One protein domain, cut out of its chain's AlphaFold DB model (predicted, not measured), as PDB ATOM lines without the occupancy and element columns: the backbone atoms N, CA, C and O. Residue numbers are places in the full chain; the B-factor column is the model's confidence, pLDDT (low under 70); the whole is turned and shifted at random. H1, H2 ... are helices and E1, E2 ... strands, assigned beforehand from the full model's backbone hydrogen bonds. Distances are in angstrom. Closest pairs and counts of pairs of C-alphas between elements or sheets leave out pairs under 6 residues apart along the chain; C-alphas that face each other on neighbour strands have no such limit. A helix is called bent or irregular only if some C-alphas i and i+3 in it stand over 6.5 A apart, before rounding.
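This is residues 494 to 684 of the 1024 residues of a protein of Thalassiosira oceanica (UniProt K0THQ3). Look first for one large antiparallel sheet, E1 - E4 - E3 - E2 - E7 - E9, curled like part of a barrel and folded on itself, with a small three-stranded sheet, E5 - E6 - E8, beyond one end. Four one-turn helices lie around these sheets, and the loop of residues 545 to 562 reaches out at the other end. The printed part has 191 residues, in the order E1 H1 E2 E3 E4 E5 E6 H2 E7 E8 H3 E9 H4; its class is mostly strand, though under half of the residues are in named elements. It is compact, with a radius of gyration of the C-alphas of 16.4 A and spans of 55 by 36 by 36 A.

Find C-alpha 496 at (306.506, 275.497, 248.431), where E1, residues 496 to 500, begins. The longest strands are E3, residues 531 to 544, 33.3 A, and E4, residues 563 to 576, 32.2 A; E3 bends by 86 degrees at residue 540 and E4 by 83 degrees at residue 569. E2, residues 517 to 524, spans 23.9 A; E7 is residues 623 to 627 and E9 residues 660 to 663. The small sheet is E5, residues 582 to 584, E6, residues 590 to 594, and E8, residues 636 to 641. The helices are H1, 503 to 506, H2, 612 to 615, H3, 651 to 654, and H4, 671 to 674, which ends at C-alpha 674, (301.864, 270.456, 256.679).

E2, E3 and E4 form a meander, each strand the antiparallel neighbour of the one before; look for N 521 and O 535 at 2.8 A and N 573 and O 534 at 2.8 A. In this folded sheet, bent back into two leaves, E1 and E4 face E2, E7 and E9, with E3 as the hinge. At its edges, N 498 and O 565 of E1 and E4 are 2.9 A apart, and N 625 and O 661 of E7 and E9 2.8 A. H1, at a height of 6.5 A, and H3, at 7.9 A, are on the same face of this sheet; H4, at 6.4 A, is on the opposite face. H2 only grazes it. In the small sheet, N 583 and O 592 of the hairpin E5 and E6 are 2.9 A apart, and N 591 and O 640 of E6 and E8 2.8 A. H3 only grazes this sheet; its closest C-alphas to E8 are Arg 654 and Pro 638, 6.3 A. The helices are too short for an O i to N i+4 pair; the one O i to N i+3 pair is within range in H2, H3 and H4, not in H1.

The C-alphas farthest apart, of Asp 554 and Ser 644, are 55.4 A apart. The printed part has no cut; the links E3 to E4 and E6 to H2 are long. Confidence is under 70 at residues 510 to 514, 550 to 557, 644 and 667.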
ATOM      1  N   HIS A 494     304.155 280.750 243.336       83.62
ATOM      2  CA  HIS A 494     305.103 279.799 242.754       83.62
ATOM      3  C   HIS A 494     306.117 279.244 243.771       83.62
ATOM      4  O   HIS A 494     307.266 278.992 243.412       83.62
ATOM      5  N   ALA A 495     305.710 279.033 245.027       93.19
ATOM      6  CA  ALA A 495     306.570 278.550 246.112       93.19
ATOM      7  C   ALA A 495     305.995 277.323 246.846       93.19
ATOM      8  O   ALA A 495     304.785 277.091 246.865       93.19
ATOM      9  N   LEU A 496     306.876 276.549 247.486       96.06
ATOM     10  CA  LEU A 496     306.506 275.497 248.431       96.06
ATOM     11  C   LEU A 496     306.418 276.100 249.833       96.06
ATOM     12  O   LEU A 496     307.374 276.692 250.325       96.06
ATOM     13  N   TRP A 497     305.279 275.914 250.480       95.31
ATOM     14  CA  TRP A 497     304.989 276.413 251.813       95.31
ATOM     15  C   TRP A 497     304.999 275.267 252.823       95.31
ATOM     16  O   TRP A 497     304.365 274.232 252.604       95.31
ATOM     17  N   ILE A 498     305.721 275.461 253.922       96.31
ATOM     18  CA  ILE A 498     305.817 274.535 255.053       96.31
ATOM     19  C   ILE A 498     305.181 275.223 256.257       96.31
ATOM     20  O   ILE A 498     305.701 276.247 256.690       96.31
ATOM     21  N   VAL A 499     304.097 274.681 256.800       94.94
ATOM     22  CA  VAL A 499     303.387 275.240 257.966       94.94
ATOM     23  C   VAL A 499     303.743 274.438 259.224       94.94
ATOM     24  O   VAL A 499     303.915 273.221 259.142       94.94
ATOM     25  N   HIS A 500     303.944 275.095 260.372       94.38
ATOM     26  CA  HIS A 500     304.351 274.432 261.619       94.38
ATOM     27  C   HIS A 500     304.046 275.246 262.893       94.38
ATOM     28  O   HIS A 500     303.972 276.470 262.866       94.38
ATOM     29  N   ASP A 501     303.998 274.578 264.051       91.38
ATOM     30  CA  ASP A 501     303.788 275.201 265.376       91.38
ATOM     31  C   ASP A 501     305.077 275.385 266.182       91.38
ATOM     32  O   ASP A 501     305.208 274.969 267.336       91.38
ATOM     33  N   ASN A 502     306.079 276.014 265.565       90.00
ATOM     34  CA  ASN A 502     307.344 276.296 266.249       90.00
ATOM     35  C   ASN A 502     307.753 277.770 266.108       90.00
ATOM     36  O   ASN A 502     308.673 278.072 265.345       90.00
ATOM     37  N   PRO A 503     307.124 278.682 266.877       85.31
ATOM     38  CA  PRO A 503     307.440 280.115 266.854       85.31
ATOM     39  C   PRO A 503     308.874 280.427 267.286       85.31
ATOM     40  O   PRO A 503     309.401 281.486 266.974       85.31
ATOM     41  N   GLN A 504     309.578 279.491 267.935       84.56
ATOM     42  CA  GLN A 504     311.000 279.681 268.231       84.56
ATOM     43  C   GLN A 504     311.898 279.625 266.987       84.56
ATOM     44  O   GLN A 504     313.090 279.914 267.125       84.56
ATOM     45  N   LEU A 505     311.374 279.205 265.829       82.56
ATOM     46  CA  LEU A 505     312.094 279.168 264.556       82.56
ATOM     47  C   LEU A 505     311.794 280.375 263.666       82.56
ATOM     48  O   LEU A 505     312.745 280.868 263.070       82.56
ATOM     49  N   GLY A 506     310.548 280.871 263.620       76.44
ATOM     50  CA  GLY A 506     310.137 281.983 262.749       76.44
ATOM     51  C   GLY A 506     311.074 283.189 262.857       76.44
ATOM     52  O   GLY A 506     311.834 283.476 261.935       76.44
ATOM     53  N   ASP A 507     311.151 283.789 264.047       76.50
ATOM     54  CA  ASP A 507     312.022 284.944 264.321       76.50
ATOM     55  C   ASP A 507     313.534 284.636 264.266       76.50
ATOM     56  O   ASP A 507     314.355 285.552 264.314       76.50
ATOM     57  N   LYS A 508     313.942 283.357 264.231       78.06
ATOM     58  CA  LYS A 508     315.360 282.941 264.294       78.06
ATOM     59  C   LYS A 508     315.936 282.479 262.963       78.06
ATOM     60  O   LYS A 508     317.160 282.441 262.828       78.06
ATOM     61  N   ILE A 509     315.103 282.165 261.976       83.62
ATOM     62  CA  ILE A 509     315.521 281.940 260.587       83.62
ATOM     63  C   ILE A 509     315.695 283.326 259.938       83.62
ATOM     64  O   ILE A 509     314.997 283.720 259.008       83.62
ATOM     65  N   VAL A 510     316.620 284.122 260.490       62.50
ATOM     66  CA  VAL A 510     316.775 285.528 260.110       62.50
ATOM     67  C   VAL A 510     317.391 285.619 258.715       62.50
ATOM     68  O   VAL A 510     318.569 285.327 258.513       62.50
ATOM     69  N   TYR A 511     316.601 286.094 257.754       62.44
ATOM     70  CA  TYR A 511     317.003 286.341 256.363       62.44
ATOM     71  C   TYR A 511     317.930 287.578 256.202       62.44
ATOM     72  O   TYR A 511     318.138 288.079 255.104       62.44
ATOM     73  N   SER A 512     318.528 288.103 257.278       50.44
ATOM     74  CA  SER A 512     319.285 289.371 257.273       50.44
ATOM     75  C   SER A 512     320.697 289.294 256.667       50.44
ATOM     76  O   SER A 512     321.466 290.250 256.765       50.44
ATOM     77  N   GLY A 513     321.062 288.173 256.039       63.44
ATOM     78  CA  GLY A 513     322.349 287.985 255.371       63.44
ATOM     79  C   GLY A 513     322.236 287.999 253.839       63.44
ATOM     80  O   GLY A 513     321.240 287.534 253.294       63.44
ATOM     81  N   PRO A 514     323.290 288.405 253.102       67.94
ATOM     82  CA  PRO A 514     323.314 288.352 251.632       67.94
ATOM     83  C   PRO A 514     323.323 286.920 251.057       67.94
ATOM     84  O   PRO A 514     323.324 286.735 249.842       67.94
ATOM     85  N   ARG A 515     323.363 285.893 251.915       76.38
ATOM     86  CA  ARG A 515     323.210 284.486 251.543       76.38
ATOM     87  C   ARG A 515     321.828 284.006 251.962       76.38
ATOM     88  O   ARG A 515     321.549 283.941 253.156       76.38
ATOM     89  N   ARG A 516     321.015 283.609 250.980       84.31
ATOM     90  CA  ARG A 516     319.770 282.871 251.223       84.31
ATOM     91  C   ARG A 516     320.079 281.574 251.970       84.31
ATOM     92  O   ARG A 516     321.099 280.934 251.703       84.31
ATOM     93  N   MET A 517     319.216 281.207 252.911       92.94
ATOM     94  CA  MET A 517     319.351 279.962 253.660       92.94
ATOM     95  C   MET A 517     318.768 278.815 252.832       92.94
ATOM     96  O   MET A 517     317.643 278.920 252.362       92.94
ATOM     97  N   GLU A 518     319.496 277.715 252.657       94.94
ATOM     98  CA  GLU A 518     318.942 276.522 252.003       94.94
ATOM     99  C   GLU A 518     318.125 275.684 253.003       94.94
ATOM    100  O   GLU A 518     318.424 275.649 254.198       94.94
ATOM    101  N   CYS A 519     317.139 274.931 252.519       96.69
ATOM    102  CA  CYS A 519     316.505 273.847 253.273       96.69
ATOM    103  C   CYS A 519     316.542 272.532 252.491       96.69
ATOM    104  O   CYS A 519     316.560 272.530 251.258       96.69
ATOM    105  N   MET A 520     316.506 271.409 253.210       97.94
ATOM    106  CA  MET A 520     316.372 270.071 252.635       97.94
ATOM    107  C   MET A 520     315.248 269.298 253.331       97.94
ATOM    108  O   MET A 520     315.383 268.937 254.497       97.94
ATOM    109  N   LEU A 521     314.164 269.014 252.612       98.12
ATOM    110  CA  LEU A 521     313.085 268.135 253.060       98.12
ATOM    111  C   LEU A 521     313.424 266.697 252.661       98.12
ATOM    112  O   LEU A 521     313.823 266.454 251.524       98.12
ATOM    113  N   GLU A 522     313.227 265.732 253.555       97.44
ATOM    114  CA  GLU A 522     313.443 264.311 253.274       97.44
ATOM    115  C   GLU A 522     312.278 263.452 253.783       97.44
ATOM    116  O   GLU A 522     311.891 263.536 254.949       97.44
ATOM    117  N   THR A 523     311.763 262.558 252.938       97.44
ATOM    118  CA  THR A 523     310.804 261.516 253.341       97.44
ATOM    119  C   THR A 523     311.081 260.180 252.649       97.44
ATOM    120  O   THR A 523     311.854 260.097 251.693       97.44
ATOM    121  N   LYS A 524     310.470 259.098 253.137       96.31
ATOM    122  CA  LYS A 524     310.641 257.752 252.571       96.31
ATOM    123  C   LYS A 524     309.844 257.598 251.275       96.31
ATOM    124  O   LYS A 524     308.689 258.008 251.188       96.31
ATOM    125  N   GLU A 525     310.444 256.928 250.298       96.00
ATOM    126  CA  GLU A 525     309.746 256.496 249.088       96.00
ATOM    127  C   GLU A 525     308.753 255.364 249.432       96.00
ATOM    128  O   GLU A 525     309.161 254.359 250.032       96.00
ATOM    129  N   PRO A 526     307.463 255.465 249.064       93.38
ATOM    130  CA  PRO A 526     306.500 254.395 249.311       93.38
ATOM    131  C   PRO A 526     306.897 253.101 248.590       93.38
ATOM    132  O   PRO A 526     307.285 253.097 247.424       93.38
ATOM    133  N   GLY A 527     306.808 251.975 249.298       94.25
ATOM    134  CA  GLY A 527     307.082 250.640 248.751       94.25
ATOM    135  C   GLY A 527     308.556 250.306 248.469       94.25
ATOM    136  O   GLY A 527     308.856 249.139 248.221       94.25
ATOM    137  N   LYS A 528     309.498 251.259 248.548       95.75
ATOM    138  CA  LYS A 528     310.924 251.018 248.251       95.75
ATOM    139  C   LYS A 528     311.813 251.176 249.487       95.75
ATOM    140  O   LYS A 528     311.995 252.267 250.024       95.75
ATOM    141  N   LYS A 529     312.440 250.078 249.925       93.31
ATOM    142  CA  LYS A 529     313.457 250.111 250.992       93.31
ATOM    143  C   LYS A 529     314.683 250.903 250.522       93.31
ATOM    144  O   LYS A 529     315.090 250.779 249.374       93.31
ATOM    145  N   ASN A 530     315.288 251.678 251.426       91.19
ATOM    146  CA  ASN A 530     316.476 252.514 251.176       91.19
ATOM    147  C   ASN A 530     316.320 253.604 250.090       91.19
ATOM    148  O   ASN A 530     317.315 254.224 249.728       91.19
ATOM    149  N   CYS A 531     315.102 253.874 249.615       96.06
ATOM    150  CA  CYS A 531     314.814 254.992 248.721       96.06
ATOM    151  C   CYS A 531     314.151 256.140 249.496       96.06
ATOM    152  O   CYS A 531     313.309 255.905 250.370       96.06
ATOM    153  N   VAL A 532     314.521 257.374 249.170       96.56
ATOM    154  CA  VAL A 532     313.975 258.594 249.782       96.56
ATOM    155  C   VAL A 532     313.656 259.637 248.718       96.56
ATOM    156  O   VAL A 532     314.354 259.728 247.706       96.56
ATOM    157  N   ARG A 533     312.618 260.441 248.956       97.81
ATOM    158  CA  ARG A 533     312.378 261.680 248.210       97.81
ATOM    159  C   ARG A 533     313.024 262.822 248.976       97.81
ATOM    160  O   ARG A 533     312.757 262.990 250.167       97.81
ATOM    161  N   VAL A 534     313.876 263.572 248.292       97.81
ATOM    162  CA  VAL A 534     314.566 264.750 248.823       97.81
ATOM    163  C   VAL A 534     314.085 265.969 248.047       97.81
ATOM    164  O   VAL A 534     314.022 265.908 246.824       97.81
ATOM    165  N   VAL A 535     313.773 267.070 248.723       98.12
ATOM    166  CA  VAL A 535     313.557 268.377 248.085       98.12
ATOM    167  C   VAL A 535     314.554 269.365 248.665       98.12
ATOM    168  O   VAL A 535     314.652 269.474 249.883       98.12
ATOM    169  N   VAL A 536     315.285 270.079 247.812       97.50
ATOM    170  CA  VAL A 536     316.218 271.146 248.210       97.50
ATOM    171  C   VAL A 536     315.755 272.462 247.595       97.50
ATOM    172  O   VAL A 536     315.423 272.481 246.413       97.50
ATOM    173  N   GLY A 537     315.747 273.548 248.364       96.50
ATOM    174  CA  GLY A 537     315.358 274.880 247.887       96.50
ATOM    175  C   GLY A 537     315.834 276.000 248.810       96.50
ATOM    176  O   GLY A 537     316.402 275.733 249.871       96.50
ATOM    177  N   ASP A 538     315.589 277.240 248.396       95.19
ATOM    178  CA  ASP A 538     315.968 278.459 249.113       95.19
ATOM    179  C   ASP A 538     314.822 278.919 250.021       95.19
ATOM    180  O   ASP A 538     313.709 279.138 249.542       95.19
ATOM    181  N   ILE A 539     315.092 279.132 251.307       94.56
ATOM    182  CA  ILE A 539     314.192 279.851 252.210       94.56
ATOM    183  C   ILE A 539     314.283 281.346 251.894       94.56
ATOM    184  O   ILE A 539     315.362 281.940 251.989       94.56
ATOM    185  N   ASP A 540     313.148 281.958 251.556       92.19
ATOM    186  CA  ASP A 540     313.040 283.404 251.319       92.19
ATOM    187  C   ASP A 540     312.029 284.118 252.233       92.19
ATOM    188  O   ASP A 540     311.998 285.346 252.267       92.19
ATOM    189  N   PHE A 541     311.242 283.365 253.004       92.06
ATOM    190  CA  PHE A 541     310.434 283.869 254.112       92.06
ATOM    191  C   PHE A 541     310.361 282.819 255.228       92.06
ATOM    192  O   PHE A 541     310.218 281.625 254.954       92.06
ATOM    193  N   SER A 542     310.413 283.265 256.481       93.00
ATOM    194  CA  SER A 542     310.014 282.478 257.646       93.00
ATOM    195  C   SER A 542     309.383 283.395 258.689       93.00
ATOM    196  O   SER A 542     309.844 284.521 258.870       93.00
ATOM    197  N   GLY A 543     308.321 282.920 259.335       92.94
ATOM    198  CA  GLY A 543     307.551 283.673 260.322       92.94
ATOM    199  C   GLY A 543     306.066 283.324 260.260       92.94
ATOM    200  O   GLY A 543     305.654 282.420 259.524       92.94
ATOM    201  N   LYS A 544     305.254 284.074 261.008       91.00
ATOM    202  CA  LYS A 544     303.801 283.892 261.090       91.00
ATOM    203  C   LYS A 544     303.138 283.771 259.721       91.00
ATOM    204  O   LYS A 544     303.432 284.551 258.812       91.00
ATOM    205  N   VAL A 545     302.170 282.857 259.616       88.12
ATOM    206  CA  VAL A 545     301.335 282.673 258.413       88.12
ATOM    207  C   VAL A 545     300.706 284.005 257.975       88.12
ATOM    208  O   VAL A 545     300.776 284.353 256.799       88.12
ATOM    209  N   GLU A 546     300.210 284.797 258.930       84.94
ATOM    210  CA  GLU A 546     299.608 286.128 258.733       84.94
ATOM    211  C   GLU A 546     300.523 287.138 258.012       84.94
ATOM    212  O   GLU A 546     300.057 287.946 257.214       84.94
ATOM    213  N   LEU A 547     301.832 287.109 258.288       85.00
ATOM    214  CA  LEU A 547     302.799 288.107 257.800       85.00
ATOM    215  C   LEU A 547     303.404 287.752 256.437       85.00
ATOM    216  O   LEU A 547     304.205 288.504 255.886       85.00
ATOM    217  N   SER A 548     303.067 286.581 255.907       80.38
ATOM    218  CA  SER A 548     303.783 285.971 254.789       80.38
ATOM    219  C   SER A 548     303.351 286.436 253.394       80.38
ATOM    220  O   SER A 548     303.982 286.070 252.397       80.38
ATOM    221  N   GLY A 549     302.258 287.200 253.310       74.94
ATOM    222  CA  GLY A 549     301.563 287.473 252.050       74.94
ATOM    223  C   GLY A 549     300.751 286.280 251.526       74.94
ATOM    224  O   GLY A 549     300.197 286.362 250.432       74.94
ATOM    225  N   ILE A 550     300.639 285.184 252.296       68.44
ATOM    226  CA  ILE A 550     299.511 284.252 252.168       68.44
ATOM    227  C   ILE A 550     298.224 285.084 252.170       68.44
ATOM    228  O   ILE A 550     298.099 286.025 252.951       68.44
ATOM    229  N   GLY A 551     297.322 284.783 251.229       54.28
ATOM    230  CA  GLY A 551     296.246 285.689 250.831       54.28
ATOM    231  C   GLY A 551     295.352 286.173 251.977       54.28
ATOM    232  O   GLY A 551     295.307 285.568 253.042       54.28
ATOM    233  N   ASN A 552     294.593 287.237 251.690       49.31
ATOM    234  CA  ASN A 552     293.660 287.975 252.562       49.31
ATOM    235  C   ASN A 552     292.465 287.133 253.100       49.31
ATOM    236  O   ASN A 552     291.312 287.547 253.047       49.31
ATOM    237  N   VAL A 553     292.721 285.918 253.587       53.72
ATOM    238  CA  VAL A 553     291.746 284.932 254.066       53.72
ATOM    239  C   VAL A 553     291.495 285.155 255.562       53.72
ATOM    240  O   VAL A 553     291.839 284.329 256.404       53.72
ATOM    241  N   ASP A 554     290.921 286.317 255.879       57.47
ATOM    242  CA  ASP A 554     290.279 286.665 257.158       57.47
ATOM    243  C   ASP A 554     291.031 286.279 258.451       57.47
ATOM    244  O   ASP A 554     290.407 285.910 259.448       57.47
ATOM    245  N   GLY A 555     292.367 286.365 258.450       54.47
ATOM    246  CA  GLY A 555     293.201 286.288 259.660       54.47
ATOM    247  C   GLY A 555     293.030 285.024 260.509       54.47
ATOM    248  O   GLY A 555     293.247 285.073 261.716       54.47
ATOM    249  N   ARG A 556     292.601 283.898 259.923       58.97
ATOM    250  CA  ARG A 556     292.471 282.643 260.674       58.97
ATOM    251  C   ARG A 556     293.809 281.923 260.723       58.97
ATOM    252  O   ARG A 556     294.330 281.518 259.684       58.97
ATOM    253  N   GLU A 557     294.318 281.717 261.937       65.31
ATOM    254  CA  GLU A 557     295.350 280.715 262.204       65.31
ATOM    255  C   GLU A 557     294.929 279.392 261.548       65.31
ATOM    256  O   GLU A 557     293.774 278.973 261.657       65.31
ATOM    257  N   SER A 558     295.839 278.752 260.812       73.12
ATOM    258  CA  SER A 558     295.510 277.476 260.184       73.12
ATOM    259  C   SER A 558     295.489 276.379 261.248       73.12
ATOM    260  O   SER A 558     296.396 276.328 262.077       73.12
ATOM    261  N   ASP A 559     294.537 275.442 261.169       80.38
ATOM    262  CA  ASP A 559     294.421 274.286 262.087       80.38
ATOM    263  C   ASP A 559     295.679 273.378 262.134       80.38
ATOM    264  O   ASP A 559     295.713 272.378 262.848       80.38
ATOM    265  N   GLN A 560     296.691 273.674 261.314       85.12
ATOM    266  CA  GLN A 560     297.925 272.911 261.134       85.12
ATOM    267  C   GLN A 560     299.189 273.676 261.537       85.12
ATOM    268  O   GLN A 560     300.280 273.098 261.522       85.12
ATOM    269  N   GLY A 561     299.072 274.973 261.816       89.00
ATOM    270  CA  GLY A 561     300.184 275.747 262.330       89.00
ATOM    271  C   GLY A 561     300.035 277.260 262.249       89.00
ATOM    272  O   GLY A 561     299.383 277.819 261.361       89.00
ATOM    273  N   THR A 562     300.717 277.896 263.194       90.06
ATOM    274  CA  THR A 562     300.812 279.351 263.397       90.06
ATOM    275  C   THR A 562     301.953 280.014 262.607       90.06
ATOM    276  O   THR A 562     301.860 281.181 262.217       90.06
ATOM    277  N   GLU A 563     303.017 279.267 262.301       93.25
ATOM    278  CA  GLU A 563     304.206 279.735 261.575       93.25
ATOM    279  C   GLU A 563     304.339 279.052 260.213       93.25
ATOM    280  O   GLU A 563     303.828 277.951 259.989       93.25
ATOM    281  N   CYS A 564     305.090 279.669 259.300       93.94
ATOM    282  CA  CYS A 564     305.464 279.037 258.046       93.94
ATOM    283  C   CYS A 564     306.892 279.357 257.576       93.94
ATOM    284  O   CYS A 564     307.543 280.309 258.011       93.94
ATOM    285  N   ILE A 565     307.368 278.530 256.646       95.12
ATOM    286  CA  ILE A 565     308.593 278.712 255.869       95.12
ATOM    287  C   ILE A 565     308.203 278.656 254.390       95.12
ATOM    288  O   ILE A 565     307.591 277.680 253.943       95.12
ATOM    289  N   ARG A 566     308.579 279.683 253.623       94.06
ATOM    290  CA  ARG A 566     308.436 279.710 252.163       94.06
ATOM    291  C   ARG A 566     309.738 279.272 251.510       94.06
ATOM    292  O   ARG A 566     310.804 279.807 251.809       94.06
ATOM    293  N   VAL A 567     309.626 278.301 250.611       95.88
ATOM    294  CA  VAL A 567     310.736 277.688 249.886       95.88
ATOM    295  C   VAL A 567     310.566 277.943 248.390       95.88
ATOM    296  O   VAL A 567     309.622 277.460 247.759       95.88
ATOM    297  N   ARG A 568     311.504 278.693 247.813       93.88
ATOM    298  CA  ARG A 568     311.629 278.942 246.370       93.88
ATOM    299  C   ARG A 568     312.716 278.056 245.761       93.88
ATOM    300  O   ARG A 568     313.488 277.416 246.474       93.88
ATOM    301  N   ASN A 569     312.773 278.001 244.428       94.81
ATOM    302  CA  ASN A 569     313.767 277.222 243.670       94.81
ATOM    303  C   ASN A 569     313.845 275.736 244.089       94.81
ATOM    304  O   ASN A 569     314.902 275.107 244.012       94.81
ATOM    305  N   ALA A 570     312.726 275.175 244.554       97.12
ATOM    306  CA  ALA A 570     312.638 273.826 245.076       97.12
ATOM    307  C   ALA A 570     312.857 272.790 243.964       97.12
ATOM    308  O   ALA A 570     312.173 272.779 242.937       97.12
ATOM    309  N   ARG A 571     313.810 271.889 244.198       97.44
ATOM    310  CA  ARG A 571     314.206 270.806 243.297       97.44
ATOM    311  C   ARG A 571     314.064 269.468 244.009       97.44
ATOM    312  O   ARG A 571     314.631 269.278 245.084       97.44
ATOM    313  N   GLY A 572     313.282 268.571 243.422       97.62
ATOM    314  CA  GLY A 572     312.988 267.234 243.924       97.62
ATOM    315  C   GLY A 572     313.890 266.162 243.317       97.62
ATOM    316  O   GLY A 572     314.138 266.161 242.114       97.62
ATOM    317  N   TYR A 573     314.329 265.219 244.146       97.62
ATOM    318  CA  TYR A 573     315.200 264.101 243.789       97.62
ATOM    319  C   TYR A 573     314.646 262.797 244.374       97.62
ATOM    320  O   TYR A 573     314.342 262.723 245.569       97.62
ATOM    321  N   CYS A 574     314.565 261.744 243.561       96.94
ATOM    322  CA  CYS A 574     314.261 260.387 244.021       96.94
ATOM    323  C   CYS A 574     315.573 259.609 244.186       96.94
ATOM    324  O   CYS A 574     316.168 259.172 243.204       96.94
ATOM    325  N   VAL A 575     316.036 259.442 245.425       96.38
ATOM    326  CA  VAL A 575     317.375 258.925 245.734       96.38
ATOM    327  C   VAL A 575     317.288 257.488 246.249       96.38
ATOM    328  O   VAL A 575     316.869 257.259 247.384       96.38
ATOM    329  N   ASP A 576     317.744 256.513 245.457       95.69
ATOM    330  CA  ASP A 576     318.085 255.182 245.973       95.69
ATOM    331  C   ASP A 576     319.479 255.236 246.608       95.69
ATOM    332  O   ASP A 576     320.497 255.376 245.929       95.69
ATOM    333  N   HIS A 577     319.541 255.090 247.929       91.38
ATOM    334  CA  HIS A 577     320.780 255.125 248.700       91.38
ATOM    335  C   HIS A 577     321.783 253.998 248.394       91.38
ATOM    336  O   HIS A 577     322.881 254.025 248.950       91.38
ATOM    337  N   ASN A 578     321.417 252.998 247.587       91.31
ATOM    338  CA  ASN A 578     322.329 251.951 247.118       91.31
ATOM    339  C   ASN A 578     322.908 252.254 245.723       91.31
ATOM    340  O   ASN A 578     323.881 251.615 245.334       91.31
ATOM    341  N   GLN A 579     322.306 253.192 244.980       93.69
ATOM    342  CA  GLN A 579     322.702 253.571 243.615       93.69
ATOM    343  C   GLN A 579     323.304 254.979 243.547       93.69
ATOM    344  O   GLN A 579     324.127 255.251 242.677       93.69
ATOM    345  N   ALA A 580     322.913 255.869 244.465       93.75
ATOM    346  CA  ALA A 580     323.441 257.223 244.554       93.75
ATOM    347  C   ALA A 580     324.970 257.222 244.683       93.75
ATOM    348  O   ALA A 580     325.538 256.478 245.492       93.75
ATOM    349  N   ALA A 581     325.626 258.099 243.917       95.25
ATOM    350  CA  ALA A 581     327.057 258.328 244.035       95.25
ATOM    351  C   ALA A 581     327.383 258.695 245.488       95.25
ATOM    352  O   ALA A 581     326.853 259.667 246.031       95.25
ATOM    353  N   SER A 582     328.225 257.881 246.123       94.50
ATOM    354  CA  SER A 582     328.629 258.052 247.514       94.50
ATOM    355  C   SER A 582     330.143 258.153 247.624       94.50
ATOM    356  O   SER A 582     330.888 257.480 246.909       94.50
ATOM    357  N   ARG A 583     330.605 259.009 248.534       95.69
ATOM    358  CA  ARG A 583     332.021 259.165 248.868       95.69
ATOM    359  C   ARG A 583     332.196 259.160 250.377       95.69
ATOM    360  O   ARG A 583     331.242 259.326 251.133       95.69
ATOM    361  N   LEU A 584     333.433 258.974 250.808       95.25
ATOM    362  CA  LEU A 584     333.801 259.153 252.202       95.25
ATOM    363  C   LEU A 584     334.232 260.608 252.422       95.25
ATOM    364  O   LEU A 584     334.979 261.152 251.604       95.25
ATOM    365  N   SER A 585     333.778 261.214 253.516       93.81
ATOM    366  CA  SER A 585     334.159 262.558 253.953       93.81
ATOM    367  C   SER A 585     335.678 262.696 254.115       93.81
ATOM    368  O   SER A 585     336.404 261.708 254.288       93.81
ATOM    369  N   ARG A 586     336.192 263.934 254.097       90.25
ATOM    370  CA  ARG A 586     337.645 264.216 254.171       90.25
ATOM    371  C   ARG A 586     338.324 263.613 255.408       90.25
ATOM    372  O   ARG A 586     339.459 263.147 255.324       90.25
ATOM    373  N   ASP A 587     337.626 263.604 256.540       91.44
ATOM    374  CA  ASP A 587     338.066 263.035 257.820       91.44
ATOM    375  C   ASP A 587     337.829 261.514 257.939       91.44
ATOM    376  O   ASP A 587     338.238 260.891 258.920       91.44
ATOM    377  N   LYS A 588     337.211 260.907 256.919       93.25
ATOM    378  CA  LYS A 588     336.877 259.483 256.804       93.25
ATOM    379  C   LYS A 588     335.835 258.975 257.809       93.25
ATOM    380  O   LYS A 588     335.750 257.764 258.024       93.25
ATOM    381  N   THR A 589     335.043 259.857 258.426       91.62
ATOM    382  CA  THR A 589     334.063 259.476 259.463       91.62
ATOM    383  C   THR A 589     332.620 259.366 258.974       91.62
ATOM    384  O   THR A 589     331.813 258.714 259.643       91.62
ATOM    385  N   ILE A 590     332.289 259.934 257.811       94.69
ATOM    386  CA  ILE A 590     330.931 260.027 257.263       94.69
ATOM    387  C   ILE A 590     330.922 259.551 255.802       94.69
ATOM    388  O   ILE A 590     331.829 259.847 255.030       94.69
ATOM    389  N   TYR A 591     329.883 258.817 255.412       95.00
ATOM    390  CA  TYR A 591     329.508 258.641 254.012       95.00
ATOM    391  C   TYR A 591     328.601 259.792 253.586       95.00
ATOM    392  O   TYR A 591     327.560 260.043 254.204       95.00
ATOM    393  N   GLU A 592     329.003 260.465 252.518       95.81
ATOM    394  CA  GLU A 592     328.276 261.539 251.852       95.81
ATOM    395  C   GLU A 592     327.684 261.010 250.543       95.81
ATOM    396  O   GLU A 592     328.276 260.136 249.906       95.81
ATOM    397  N   PHE A 593     326.546 261.557 250.120       95.94
ATOM    398  CA  PHE A 593     325.927 261.274 248.823       95.94
ATOM    399  C   PHE A 593     325.775 262.558 248.010       95.94
ATOM    400  O   PHE A 593     325.596 263.635 248.583       95.94
ATOM    401  N   GLN A 594     325.856 262.442 246.688       96.38
ATOM    402  CA  GLN A 594     325.666 263.568 245.779       96.38
ATOM    403  C   GLN A 594     324.209 263.651 245.314       96.38
ATOM    404  O   GLN A 594     323.593 262.630 244.997       96.38
ATOM    405  N   LEU A 595     323.678 264.870 245.244       95.88
ATOM    406  CA  LEU A 595     322.480 265.183 244.466       95.88
ATOM    407  C   LEU A 595     322.949 265.795 243.143       95.88
ATOM    408  O   LEU A 595     323.435 266.922 243.136       95.88
ATOM    409  N   GLY A 596     322.884 265.022 242.058       90.44
ATOM    410  CA  GLY A 596     323.257 265.493 240.723       90.44
ATOM    411  C   GLY A 596     322.149 266.346 240.108       90.44
ATOM    412  O   GLY A 596     320.983 265.940 240.115       90.44
ATOM    413  N   ASP A 597     322.504 267.524 239.595       90.44
ATOM    414  CA  ASP A 597     321.556 268.488 239.021       90.44
ATOM    415  C   ASP A 597     320.812 267.910 237.801       90.44
ATOM    416  O   ASP A 597     319.653 268.243 237.569       90.44
ATOM    417  N   GLU A 598     321.427 266.975 237.072       91.06
ATOM    418  CA  GLU A 598     320.833 266.259 235.936       91.06
ATOM    419  C   GLU A 598     319.647 265.352 236.312       91.06
ATOM    420  O   GLU A 598     318.855 264.976 235.451       91.06
ATOM    421  N   ASN A 599     319.502 265.023 237.600       90.94
ATOM    422  CA  ASN A 599     318.401 264.226 238.145       90.94
ATOM    423  C   ASN A 599     317.353 265.084 238.889       90.94
ATOM    424  O   ASN A 599     316.444 264.541 239.525       90.94
ATOM    425  N   ALA A 600     317.477 266.416 238.847       95.56
ATOM    426  CA  ALA A 600     316.586 267.339 239.540       95.56
ATOM    427  C   ALA A 600     315.245 267.516 238.807       95.56
ATOM    428  O   ALA A 600     315.190 267.939 237.655       95.56
ATOM    429  N   THR A 601     314.138 267.288 239.510       96.81
ATOM    430  CA  THR A 601     312.800 267.713 239.069       96.81
ATOM    431  C   THR A 601     312.520 269.111 239.621       96.81
ATOM    432  O   THR A 601     312.548 269.287 240.836       96.81
ATOM    433  N   VAL A 602     312.245 270.112 238.783       96.38
ATOM    434  CA  VAL A 602     311.921 271.474 239.253       96.38
ATOM    435  C   VAL A 602     310.473 271.499 239.747       96.38
ATOM    436  O   VAL A 602     309.566 271.129 239.004       96.38
ATOM    437  N   LEU A 603     310.250 271.907 241.001       95.75
ATOM    438  CA  LEU A 603     308.947 271.803 241.679       95.75
ATOM    439  C   LEU A 603     308.223 273.140 241.904       95.75
ATOM    440  O   LEU A 603     307.055 273.147 242.289       95.75
ATOM    441  N   THR A 604     308.916 274.262 241.715       93.94
ATOM    442  CA  THR A 604     308.437 275.632 241.987       93.94
ATOM    443  C   THR A 604     308.955 276.599 240.923       93.94
ATOM    444  O   THR A 604     309.967 276.304 240.287       93.94
ATOM    445  N   GLY A 605     308.337 277.773 240.792       90.94
ATOM    446  CA  GLY A 605     308.597 278.715 239.695       90.94
ATOM    447  C   GLY A 605     307.738 278.436 238.456       90.94
ATOM    448  O   GLY A 605     307.128 277.373 238.335       90.94
ATOM    449  N   LYS A 606     307.711 279.384 237.510       86.50
ATOM    450  CA  LYS A 606     306.972 279.251 236.236       86.50
ATOM    451  C   LYS A 606     307.474 278.082 235.367       86.50
ATOM    452  O   LYS A 606     306.712 277.519 234.595       86.50
ATOM    453  N   SER A 607     308.731 277.670 235.547       87.00
ATOM    454  CA  SER A 607     309.375 276.528 234.879       87.00
ATOM    455  C   SER A 607     309.296 275.202 235.663       87.00
ATOM    456  O   SER A 607     310.115 274.305 235.450       87.00
ATOM    457  N   ALA A 608     308.340 275.054 236.588       89.12
ATOM    458  CA  ALA A 608     308.162 273.818 237.350       89.12
ATOM    459  C   ALA A 608     307.775 272.640 236.436       89.12
ATOM    460  O   ALA A 608     306.660 272.562 235.927       89.12
ATOM    461  N   THR A 609     308.688 271.678 236.274       83.25
ATOM    462  CA  THR A 609     308.471 270.470 235.464       83.25
ATOM    463  C   THR A 609     307.491 269.488 236.104       83.25
ATOM    464  O   THR A 609     307.007 268.577 235.432       83.25
ATOM    465  N   LYS A 610     307.210 269.639 237.404       92.31
ATOM    466  CA  LYS A 610     306.285 268.787 238.150       92.31
ATOM    467  C   LYS A 610     305.683 269.525 239.341       92.31
ATOM    468  O   LYS A 610     306.397 270.212 240.062       92.31
ATOM    469  N   SER A 611     304.397 269.320 239.624       92.75
ATOM    470  CA  SER A 611     303.805 269.865 240.855       92.75
ATOM    471  C   SER A 611     304.361 269.173 242.108       92.75
ATOM    472  O   SER A 611     304.603 267.962 242.112       92.75
ATOM    473  N   VAL A 612     304.501 269.919 243.212       95.00
ATOM    474  CA  VAL A 612     304.961 269.373 244.504       95.00
ATOM    475  C   VAL A 612     304.083 268.197 244.965       95.00
ATOM    476  O   VAL A 612     304.598 267.167 245.400       95.00
ATOM    477  N   GLY A 613     302.758 268.307 244.814       94.62
ATOM    478  CA  GLY A 613     301.812 267.245 245.174       94.62
ATOM    479  C   GLY A 613     301.997 265.963 244.362       94.62
ATOM    480  O   GLY A 613     301.951 264.863 244.913       94.62
ATOM    481  N   GLU A 614     302.280 266.073 243.064       95.75
ATOM    482  CA  GLU A 614     302.581 264.902 242.242       95.75
ATOM    483  C   GLU A 614     303.973 264.325 242.552       95.75
ATOM    484  O   GLU A 614     304.151 263.104 242.536       95.75
ATOM    485  N   PHE A 615     304.957 265.168 242.887       97.12
ATOM    486  CA  PHE A 615     306.274 264.715 243.343       97.12
ATOM    487  C   PHE A 615     306.200 263.947 244.669       97.12
ATOM    488  O   PHE A 615     306.920 262.968 244.831       97.12
ATOM    489  N   PHE A 616     305.303 264.302 245.592       96.62
ATOM    490  CA  PHE A 616     305.104 263.580 246.859       96.62
ATOM    491  C   PHE A 616     304.005 262.503 246.838       96.62
ATOM    492  O   PHE A 616     303.784 261.827 247.843       96.62
ATOM    493  N   LYS A 617     303.355 262.263 245.693       95.50
ATOM    494  CA  LYS A 617     302.270 261.277 245.554       95.50
ATOM    495  C   LYS A 617     302.644 259.907 246.139       95.50
ATOM    496  O   LYS A 617     303.595 259.266 245.683       95.50
ATOM    497  N   GLY A 618     301.872 259.468 247.135       94.19
ATOM    498  CA  GLY A 618     302.033 258.190 247.838       94.19
ATOM    499  C   GLY A 618     302.932 258.215 249.082       94.19
ATOM    500  O   GLY A 618     302.967 257.217 249.796       94.19
ATOM    501  N   CYS A 619     303.644 259.306 249.379       95.00
ATOM    502  CA  CYS A 619     304.383 259.437 250.637       95.00
ATOM    503  C   CYS A 619     303.403 259.634 251.807       95.00
ATOM    504  O   CYS A 619     302.633 260.586 251.809       95.00
ATOM    505  N   VAL A 620     303.437 258.741 252.801       93.56
ATOM    506  CA  VAL A 620     302.538 258.777 253.981       93.56
ATOM    507  C   VAL A 620     303.265 258.971 255.315       93.56
ATOM    508  O   VAL A 620     302.628 259.179 256.337       93.56
ATOM    509  N   GLY A 621     304.597 258.891 255.323       93.75
ATOM    510  CA  GLY A 621     305.393 259.077 256.537       93.75
ATOM    511  C   GLY A 621     305.720 260.542 256.826       93.75
ATOM    512  O   GLY A 621     305.490 261.426 256.000       93.75
ATOM    513  N   ALA A 622     306.332 260.773 257.982       95.69
ATOM    514  CA  ALA A 622     306.897 262.061 258.358       95.69
ATOM    515  C   ALA A 622     307.903 262.610 257.329       95.69
ATOM    516  O   ALA A 622     308.538 261.870 256.562       95.69
ATOM    517  N   ILE A 623     308.074 263.930 257.366       97.62
ATOM    518  CA  ILE A 623     309.020 264.684 256.542       97.62
ATOM    519  C   ILE A 623     310.010 265.383 257.475       97.62
ATOM    520  O   ILE A 623     309.621 266.196 258.310       97.62
ATOM    521  N   ASP A 624     311.294 265.049 257.351       97.69
ATOM    522  CA  ASP A 624     312.374 265.737 258.062       97.69
ATOM    523  C   ASP A 624     312.778 266.982 257.250       97.69
ATOM    524  O   ASP A 624     313.360 266.846 256.175       97.69
ATOM    525  N   VAL A 625     312.497 268.187 257.752       97.50
ATOM    526  CA  VAL A 625     312.922 269.475 257.172       97.50
ATOM    527  C   VAL A 625     314.215 269.916 257.850       97.50
ATOM    528  O   VAL A 625     314.214 270.295 259.018       97.50
ATOM    529  N   ILE A 626     315.334 269.865 257.140       97.62
ATOM    530  CA  ILE A 626     316.659 270.230 257.654       97.62
ATOM    531  C   ILE A 626     316.965 271.663 257.226       97.62
ATOM    532  O   ILE A 626     317.004 271.958 256.030       97.62
ATOM    533  N   LEU A 627     317.181 272.536 258.209       96.38
ATOM    534  CA  LEU A 627     317.456 273.957 258.005       96.38
ATOM    535  C   LEU A 627     318.962 274.169 257.838       96.38
ATOM    536  O   LEU A 627     319.750 273.605 258.598       96.38
ATOM    537  N   ASP A 628     319.345 274.954 256.833       95.44
ATOM    538  CA  ASP A 628     320.723 275.145 256.377       95.44
ATOM    539  C   ASP A 628     321.537 273.833 256.364       95.44
ATOM    540  O   ASP A 628     322.392 273.613 257.231       95.44
ATOM    541  N   PRO A 629     321.254 272.897 255.439       96.62
ATOM    542  CA  PRO A 629     321.913 271.600 255.422       96.62
ATOM    543  C   PRO A 629     323.436 271.732 255.259       96.62
ATOM    544  O   PRO A 629     323.957 272.557 254.500       96.62
ATOM    545  N   GLN A 630     324.173 270.877 255.965       95.00
ATOM    546  CA  GLN A 630     325.599 270.677 255.740       95.00
ATOM    547  C   GLN A 630     325.790 270.148 254.321       95.00
ATOM    548  O   GLN A 630     325.290 269.077 253.974       95.00
ATOM    549  N   ARG A 631     326.520 270.916 253.516       93.62
ATOM    550  CA  ARG A 631     326.848 270.589 252.134       93.62
ATOM    551  C   ARG A 631     328.325 270.842 251.910       93.62
ATOM    552  O   ARG A 631     328.796 271.966 252.082       93.62
ATOM    553  N   ASP A 632     329.032 269.791 251.538       92.12
ATOM    554  CA  ASP A 632     330.447 269.844 251.207       92.12
ATOM    555  C   ASP A 632     330.631 270.226 249.720       92.12
ATOM    556  O   ASP A 632     329.681 270.194 248.925       92.12
ATOM    557  N   PHE A 633     331.846 270.621 249.326       86.50
ATOM    558  CA  PHE A 633     332.115 271.119 247.969       86.50
ATOM    559  C   PHE A 633     331.679 270.111 246.887       86.50
ATOM    560  O   PHE A 633     332.120 268.957 246.889       86.50
ATOM    561  N   GLY A 634     330.844 270.575 245.947       85.69
ATOM    562  CA  GLY A 634     330.323 269.786 244.822       85.69
ATOM    563  C   GLY A 634     328.942 269.144 245.030       85.69
ATOM    564  O   GLY A 634     328.626 268.194 244.320       85.69
ATOM    565  N   GLY A 635     328.139 269.611 245.994       91.19
ATOM    566  CA  GLY A 635     326.760 269.125 246.179       91.19
ATOM    567  C   GLY A 635     326.644 267.847 247.014       91.19
ATOM    568  O   GLY A 635     325.747 267.036 246.789       91.19
ATOM    569  N   TRP A 636     327.573 267.647 247.954       94.50
ATOM    570  CA  TRP A 636     327.674 266.427 248.757       94.50
ATOM    571  C   TRP A 636     327.047 266.610 250.137       94.50
ATOM    572  O   TRP A 636     327.416 267.527 250.869       94.50
ATOM    573  N   TYR A 637     326.122 265.723 250.499       96.06
ATOM    574  CA  TYR A 637     325.338 265.800 251.733       96.06
ATOM    575  C   TYR A 637     325.641 264.608 252.660       96.06
ATOM    576  O   TYR A 637     325.748 263.474 252.184       96.06
ATOM    577  N   PRO A 638     325.760 264.805 253.988       92.56
ATOM    578  CA  PRO A 638     326.081 263.734 254.931       92.56
ATOM    579  C   PRO A 638     324.915 262.748 255.099       92.56
ATOM    580  O   PRO A 638     323.769 263.137 255.338       92.56
ATOM    581  N   GLN A 639     325.208 261.446 255.016       92.75
ATOM    582  CA  GLN A 639     324.197 260.383 255.007       92.75
ATOM    583  C   GLN A 639     324.282 259.444 256.214       92.75
ATOM    584  O   GLN A 639     323.289 259.215 256.910       92.75
ATOM    585  N   LYS A 640     325.453 258.831 256.416       93.75
ATOM    586  CA  LYS A 640     325.667 257.687 257.314       93.75
ATOM    587  C   LYS A 640     327.032 257.785 257.980       93.75
ATOM    588  O   LYS A 640     327.981 258.260 257.371       93.75
ATOM    589  N   GLU A 641     327.158 257.279 259.199       93.19
ATOM    590  CA  GLU A 641     328.467 257.114 259.838       93.19
ATOM    591  C   GLU A 641     329.301 256.049 259.102       93.19
ATOM    592  O   GLU A 641     328.786 254.999 258.718       93.19
ATOM    593  N   ALA A 642     330.608 256.277 258.952       91.56
ATOM    594  CA  ALA A 642     331.531 255.362 258.275       91.56
ATOM    595  C   ALA A 642     331.842 254.075 259.062       91.56
ATOM    596  O   ALA A 642     332.425 253.129 258.526       91.56
ATOM    597  N   ARG A 643     331.484 254.040 260.351       87.62
ATOM    598  CA  ARG A 643     331.751 252.915 261.255       87.62
ATOM    599  C   ARG A 643     330.981 251.665 260.820       87.62
ATOM    600  O   ARG A 643     329.888 251.751 260.262       87.62
ATOM    601  N   SER A 644     331.539 250.492 261.120       55.53
ATOM    602  CA  SER A 644     330.948 249.180 260.824       55.53
ATOM    603  C   SER A 644     329.526 249.064 261.391       55.53
ATOM    604  O   SER A 644     329.350 248.863 262.591       55.53
ATOM    605  N   GLY A 645     328.523 249.224 260.523       74.00
ATOM    606  CA  GLY A 645     327.104 249.325 260.887       74.00
ATOM    607  C   GLY A 645     326.348 250.437 260.146       74.00
ATOM    608  O   GLY A 645     325.142 250.315 259.964       74.00
ATOM    609  N   GLY A 646     327.033 251.483 259.661       73.81
ATOM    610  CA  GLY A 646     326.486 252.419 258.666       73.81
ATOM    611  C   GLY A 646     325.212 253.166 259.081       73.81
ATOM    612  O   GLY A 646     324.318 253.349 258.250       73.81
ATOM    613  N   ARG A 647     325.081 253.558 260.358       90.38
ATOM    614  CA  ARG A 647     323.864 254.209 260.880       90.38
ATOM    615  C   ARG A 647     323.593 255.524 260.138       90.38
ATOM    616  O   ARG A 647     324.499 256.343 260.002       90.38
ATOM    617  N   LYS A 648     322.342 255.745 259.711       92.81
ATOM    618  CA  LYS A 648     321.889 257.032 259.152       92.81
ATOM    619  C   LYS A 648     322.091 258.151 260.179       92.81
ATOM    620  O   LYS A 648     321.670 258.014 261.330       92.81
ATOM    621  N   ILE A 649     322.698 259.252 259.748       94.25
ATOM    622  CA  ILE A 649     322.921 260.442 260.572       94.25
ATOM    623  C   ILE A 649     321.569 261.120 260.836       94.25
ATOM    624  O   ILE A 649     320.761 261.304 259.923       94.25
ATOM    625  N   ALA A 650     321.298 261.468 262.096       93.75
ATOM    626  CA  ALA A 650     320.042 262.116 262.475       93.75
ATOM    627  C   ALA A 650     319.928 263.523 261.845       93.75
ATOM    628  O   ALA A 650     320.946 264.213 261.767       93.75
ATOM    629  N   PRO A 651     318.723 263.983 261.441       95.12
ATOM    630  CA  PRO A 651     318.501 265.285 260.794       95.12
ATOM    631  C   PRO A 651     319.228 266.466 261.451       95.12
ATOM    632  O   PRO A 651     319.920 267.204 260.759       95.12
ATOM    633  N   GLN A 652     319.183 266.573 262.785       93.12
ATOM    634  CA  GLN A 652     319.882 267.610 263.557       93.12
ATOM    635  C   GLN A 652     321.377 267.749 263.216       93.12
ATOM    636  O   GLN A 652     321.865 268.861 263.023       93.12
ATOM    637  N   PHE A 653     322.095 266.630 263.071       94.19
ATOM    638  CA  PHE A 653     323.533 266.608 262.781       94.19
ATOM    639  C   PHE A 653     323.846 266.843 261.297       94.19
ATOM    640  O   PHE A 653     325.012 266.894 260.927       94.19
ATOM    641  N   ARG A 654     322.814 266.970 260.453       95.69
ATOM    642  CA  ARG A 654     322.916 267.321 259.033       95.69
ATOM    643  C   ARG A 654     322.585 268.793 258.770       95.69
ATOM    644  O   ARG A 654     322.687 269.212 257.627       95.69
ATOM    645  N   SER A 655     322.230 269.571 259.795       95.44
ATOM    646  CA  SER A 655     322.123 271.039 259.742       95.44
ATOM    647  C   SER A 655     323.462 271.699 260.088       95.44
ATOM    648  O   SER A 655     324.253 271.116 260.839       95.44
ATOM    649  N   LYS A 656     323.727 272.929 259.635       93.88
ATOM    650  CA  LYS A 656     324.895 273.731 260.072       93.88
ATOM    651  C   LYS A 656     324.734 274.326 261.487       93.88
ATOM    652  O   LYS A 656     325.328 275.348 261.806       93.88
ATOM    653  N   GLY A 657     323.936 273.686 262.345       90.12
ATOM    654  CA  GLY A 657     323.624 274.136 263.705       90.12
ATOM    655  C   GLY A 657     322.286 274.871 263.844       90.12
ATOM    656  O   GLY A 657     321.861 275.104 264.970       90.12
ATOM    657  N   VAL A 658     321.600 275.178 262.735       90.38
ATOM    658  CA  VAL A 658     320.271 275.826 262.740       90.38
ATOM    659  C   VAL A 658     319.180 274.883 263.270       90.38
ATOM    660  O   VAL A 658     318.269 275.316 263.969       90.38
ATOM    661  N   GLY A 659     319.293 273.579 262.992       92.31
ATOM    662  CA  GLY A 659     318.368 272.551 263.469       92.31
ATOM    663  C   GLY A 659     317.517 271.915 262.367       92.31
ATOM    664  O   GLY A 659     317.897 271.861 261.198       92.31
ATOM    665  N   TYR A 660     316.380 271.350 262.766       95.62
ATOM    666  CA  TYR A 660     315.442 270.675 261.873       95.62
ATOM    667  C   TYR A 660     314.020 270.718 262.445       95.62
ATOM    668  O   TYR A 660     313.841 270.834 263.659       95.62
ATOM    669  N   ILE A 661     313.028 270.564 261.573       95.44
ATOM    670  CA  ILE A 661     311.621 270.330 261.914       95.44
ATOM    671  C   ILE A 661     311.274 268.911 261.460       95.44
ATOM    672  O   ILE A 661     311.754 268.456 260.421       95.44
ATOM    673  N   ARG A 662     310.443 268.194 262.217       95.81
ATOM    674  CA  ARG A 662     309.793 266.970 261.739       95.81
ATOM    675  C   ARG A 662     308.310 267.254 261.572       95.81
ATOM    676  O   ARG A 662     307.648 267.553 262.558       95.81
ATOM    677  N   LEU A 663     307.823 267.150 260.343       95.25
ATOM    678  CA  LEU A 663     306.408 267.290 260.013       95.25
ATOM    679  C   LEU A 663     305.754 265.913 260.041       95.25
ATOM    680  O   LEU A 663     306.242 264.982 259.391       95.25
ATOM    681  N   GLY A 664     304.656 265.800 260.771       90.62
ATOM    682  CA  GLY A 664     303.869 264.586 260.934       90.62
ATOM    683  C   GLY A 664     303.058 264.638 262.224       90.62
ATOM    684  O   GLY A 664     303.298 265.496 263.071       90.62
ATOM    685  N   ASP A 665     302.104 263.726 262.358       83.19
ATOM    686  CA  ASP A 665     301.362 263.516 263.603       83.19
ATOM    687  C   ASP A 665     302.223 262.840 264.695       83.19
ATOM    688  O   ASP A 665     303.399 262.519 264.486       83.19
ATOM    689  N   ASP A 666     301.630 262.587 265.867       75.81
ATOM    690  CA  ASP A 666     302.284 261.903 266.997       75.81
ATOM    691  C   ASP A 666     302.853 260.515 266.631       75.81
ATOM    692  O   ASP A 666     303.812 260.046 267.251       75.81
ATOM    693  N   MET A 667     302.310 259.865 265.595       66.94
ATOM    694  CA  MET A 667     302.773 258.570 265.081       66.94
ATOM    695  C   MET A 667     303.856 258.709 263.998       66.94
ATOM    696  O   MET A 667     304.385 257.707 263.512       66.94
ATOM    697  N   SER A 668     304.262 259.940 263.667       78.25
ATOM    698  CA  SER A 668     305.160 260.274 262.555       78.25
ATOM    699  C   SER A 668     304.619 259.842 261.185       78.25
ATOM    700  O   SER A 668     305.395 259.479 260.291       78.25
ATOM    701  N   GLU A 669     303.302 259.909 261.005       84.31
ATOM    702  CA  GLU A 669     302.611 259.776 259.721       84.31
ATOM    703  C   GLU A 669     302.141 261.152 259.215       84.31
ATOM    704  O   GLU A 669     302.376 262.186 259.839       84.31
ATOM    705  N   ASN A 670     301.538 261.190 258.026       86.94
ATOM    706  CA  ASN A 670     300.816 262.346 257.484       86.94
ATOM    707  C   ASN A 670     301.622 263.654 257.343       86.94
ATOM    708  O   ASN A 670     301.036 264.730 257.267       86.94
ATOM    709  N   GLY A 671     302.952 263.596 257.200       93.62
ATOM    710  CA  GLY A 671     303.800 264.794 257.065       93.62
ATOM    711  C   GLY A 671     303.465 265.705 255.870       93.62
ATOM    712  O   GLY A 671     303.780 266.891 255.901       93.62
ATOM    713  N   LEU A 672     302.768 265.188 254.847       95.56
ATOM    714  CA  LEU A 672     302.210 265.980 253.738       95.56
ATOM    715  C   LEU A 672     301.042 266.889 254.132       95.56
ATOM    716  O   LEU A 672     300.683 267.763 253.345       95.56
ATOM    717  N   ALA A 673     300.443 266.696 255.309       94.69
ATOM    718  CA  ALA A 673     299.424 267.604 255.815       94.69
ATOM    719  C   ALA A 673     299.981 269.018 255.953       94.69
ATOM    720  O   ALA A 673     299.326 269.939 255.522       94.69
ATOM    721  N   PHE A 674     301.226 269.169 256.394       95.44
ATOM    722  CA  PHE A 674     301.864 270.456 256.679       95.44
ATOM    723  C   PHE A 674     302.479 271.159 255.454       95.44
ATOM    724  O   PHE A 674     303.153 272.180 255.597       95.44
ATOM    725  N   LEU A 675     302.309 270.601 254.248       96.25
ATOM    726  CA  LEU A 675     302.850 271.162 253.009       96.25
ATOM    727  C   LEU A 675     301.736 271.731 252.129       96.25
ATOM    728  O   LEU A 675     300.733 271.061 251.875       96.25
ATOM    729  N   SER A 676     301.956 272.929 251.590       94.12
ATOM    730  CA  SER A 676     301.074 273.580 250.620       94.12
ATOM    731  C   SER A 676     301.859 274.068 249.400       94.12
ATOM    732  O   SER A 676     303.001 274.510 249.506       94.12
ATOM    733  N   SER A 677     301.240 273.999 248.221       93.31
ATOM    734  CA  SER A 677     301.763 274.584 246.975       93.31
ATOM    735  C   SER A 677     301.037 275.867 246.565       93.31
ATOM    736  O   SER A 677     301.316 276.412 245.505       93.31
ATOM    737  N   ASN A 678     300.067 276.322 247.359       88.88
ATOM    738  CA  ASN A 678     299.236 277.487 247.077       88.88
ATOM    739  C   ASN A 678     299.004 278.303 248.349       88.88
ATOM    740  O   ASN A 678     297.864 278.579 248.713       88.88
ATOM    741  N   ALA A 679     300.099 278.687 249.012       88.06
ATOM    742  CA  ALA A 679     300.063 279.673 250.086       88.06
ATOM    743  C   ALA A 679     299.090 279.281 251.223       88.06
ATOM    744  O   ALA A 679     298.240 280.061 251.620       88.06
ATOM    745  N   GLY A 680     299.141 278.028 251.695       86.12
ATOM    746  CA  GLY A 680     298.301 277.534 252.798       86.12
ATOM    747  C   GLY A 680     296.812 277.331 252.471       86.12
ATOM    748  O   GLY A 680     296.114 276.692 253.249       86.12
ATOM    749  N   ILE A 681     296.319 277.787 251.312       86.00
ATOM    750  CA  ILE A 681     294.900 277.667 250.912       86.00
ATOM    751  C   ILE A 681     294.474 276.194 250.802       86.00
ATOM    752  O   ILE A 681     293.333 275.834 251.090       86.00
ATOM    753  N   SER A 682     295.385 275.322 250.367       89.56
ATOM    754  CA  SER A 682     295.174 273.877 250.386       89.56
ATOM    755  C   SER A 682     296.458 273.116 250.681       89.56
ATOM    756  O   SER A 682     297.549 273.515 250.273       89.56
ATOM    757  N   PHE A 683     296.306 271.981 251.350       92.56
ATOM    758  CA  PHE A 683     297.413 271.137 251.778       92.56
ATOM    759  C   PHE A 683     297.446 269.802 251.038       92.56
ATOM    760  O   PHE A 683     296.398 269.269 250.645       92.56
ATOM    761  N   LEU A 684     298.646 269.239 250.867       93.19
ATOM    762  CA  LEU A 684     298.885 268.076 250.002       93.19
ATOM    763  C   LEU A 684     298.208 266.783 250.492       93.19
ATOM    764  O   LEU A 684     297.992 265.880 249.685       93.19
TER     765      LEU A 684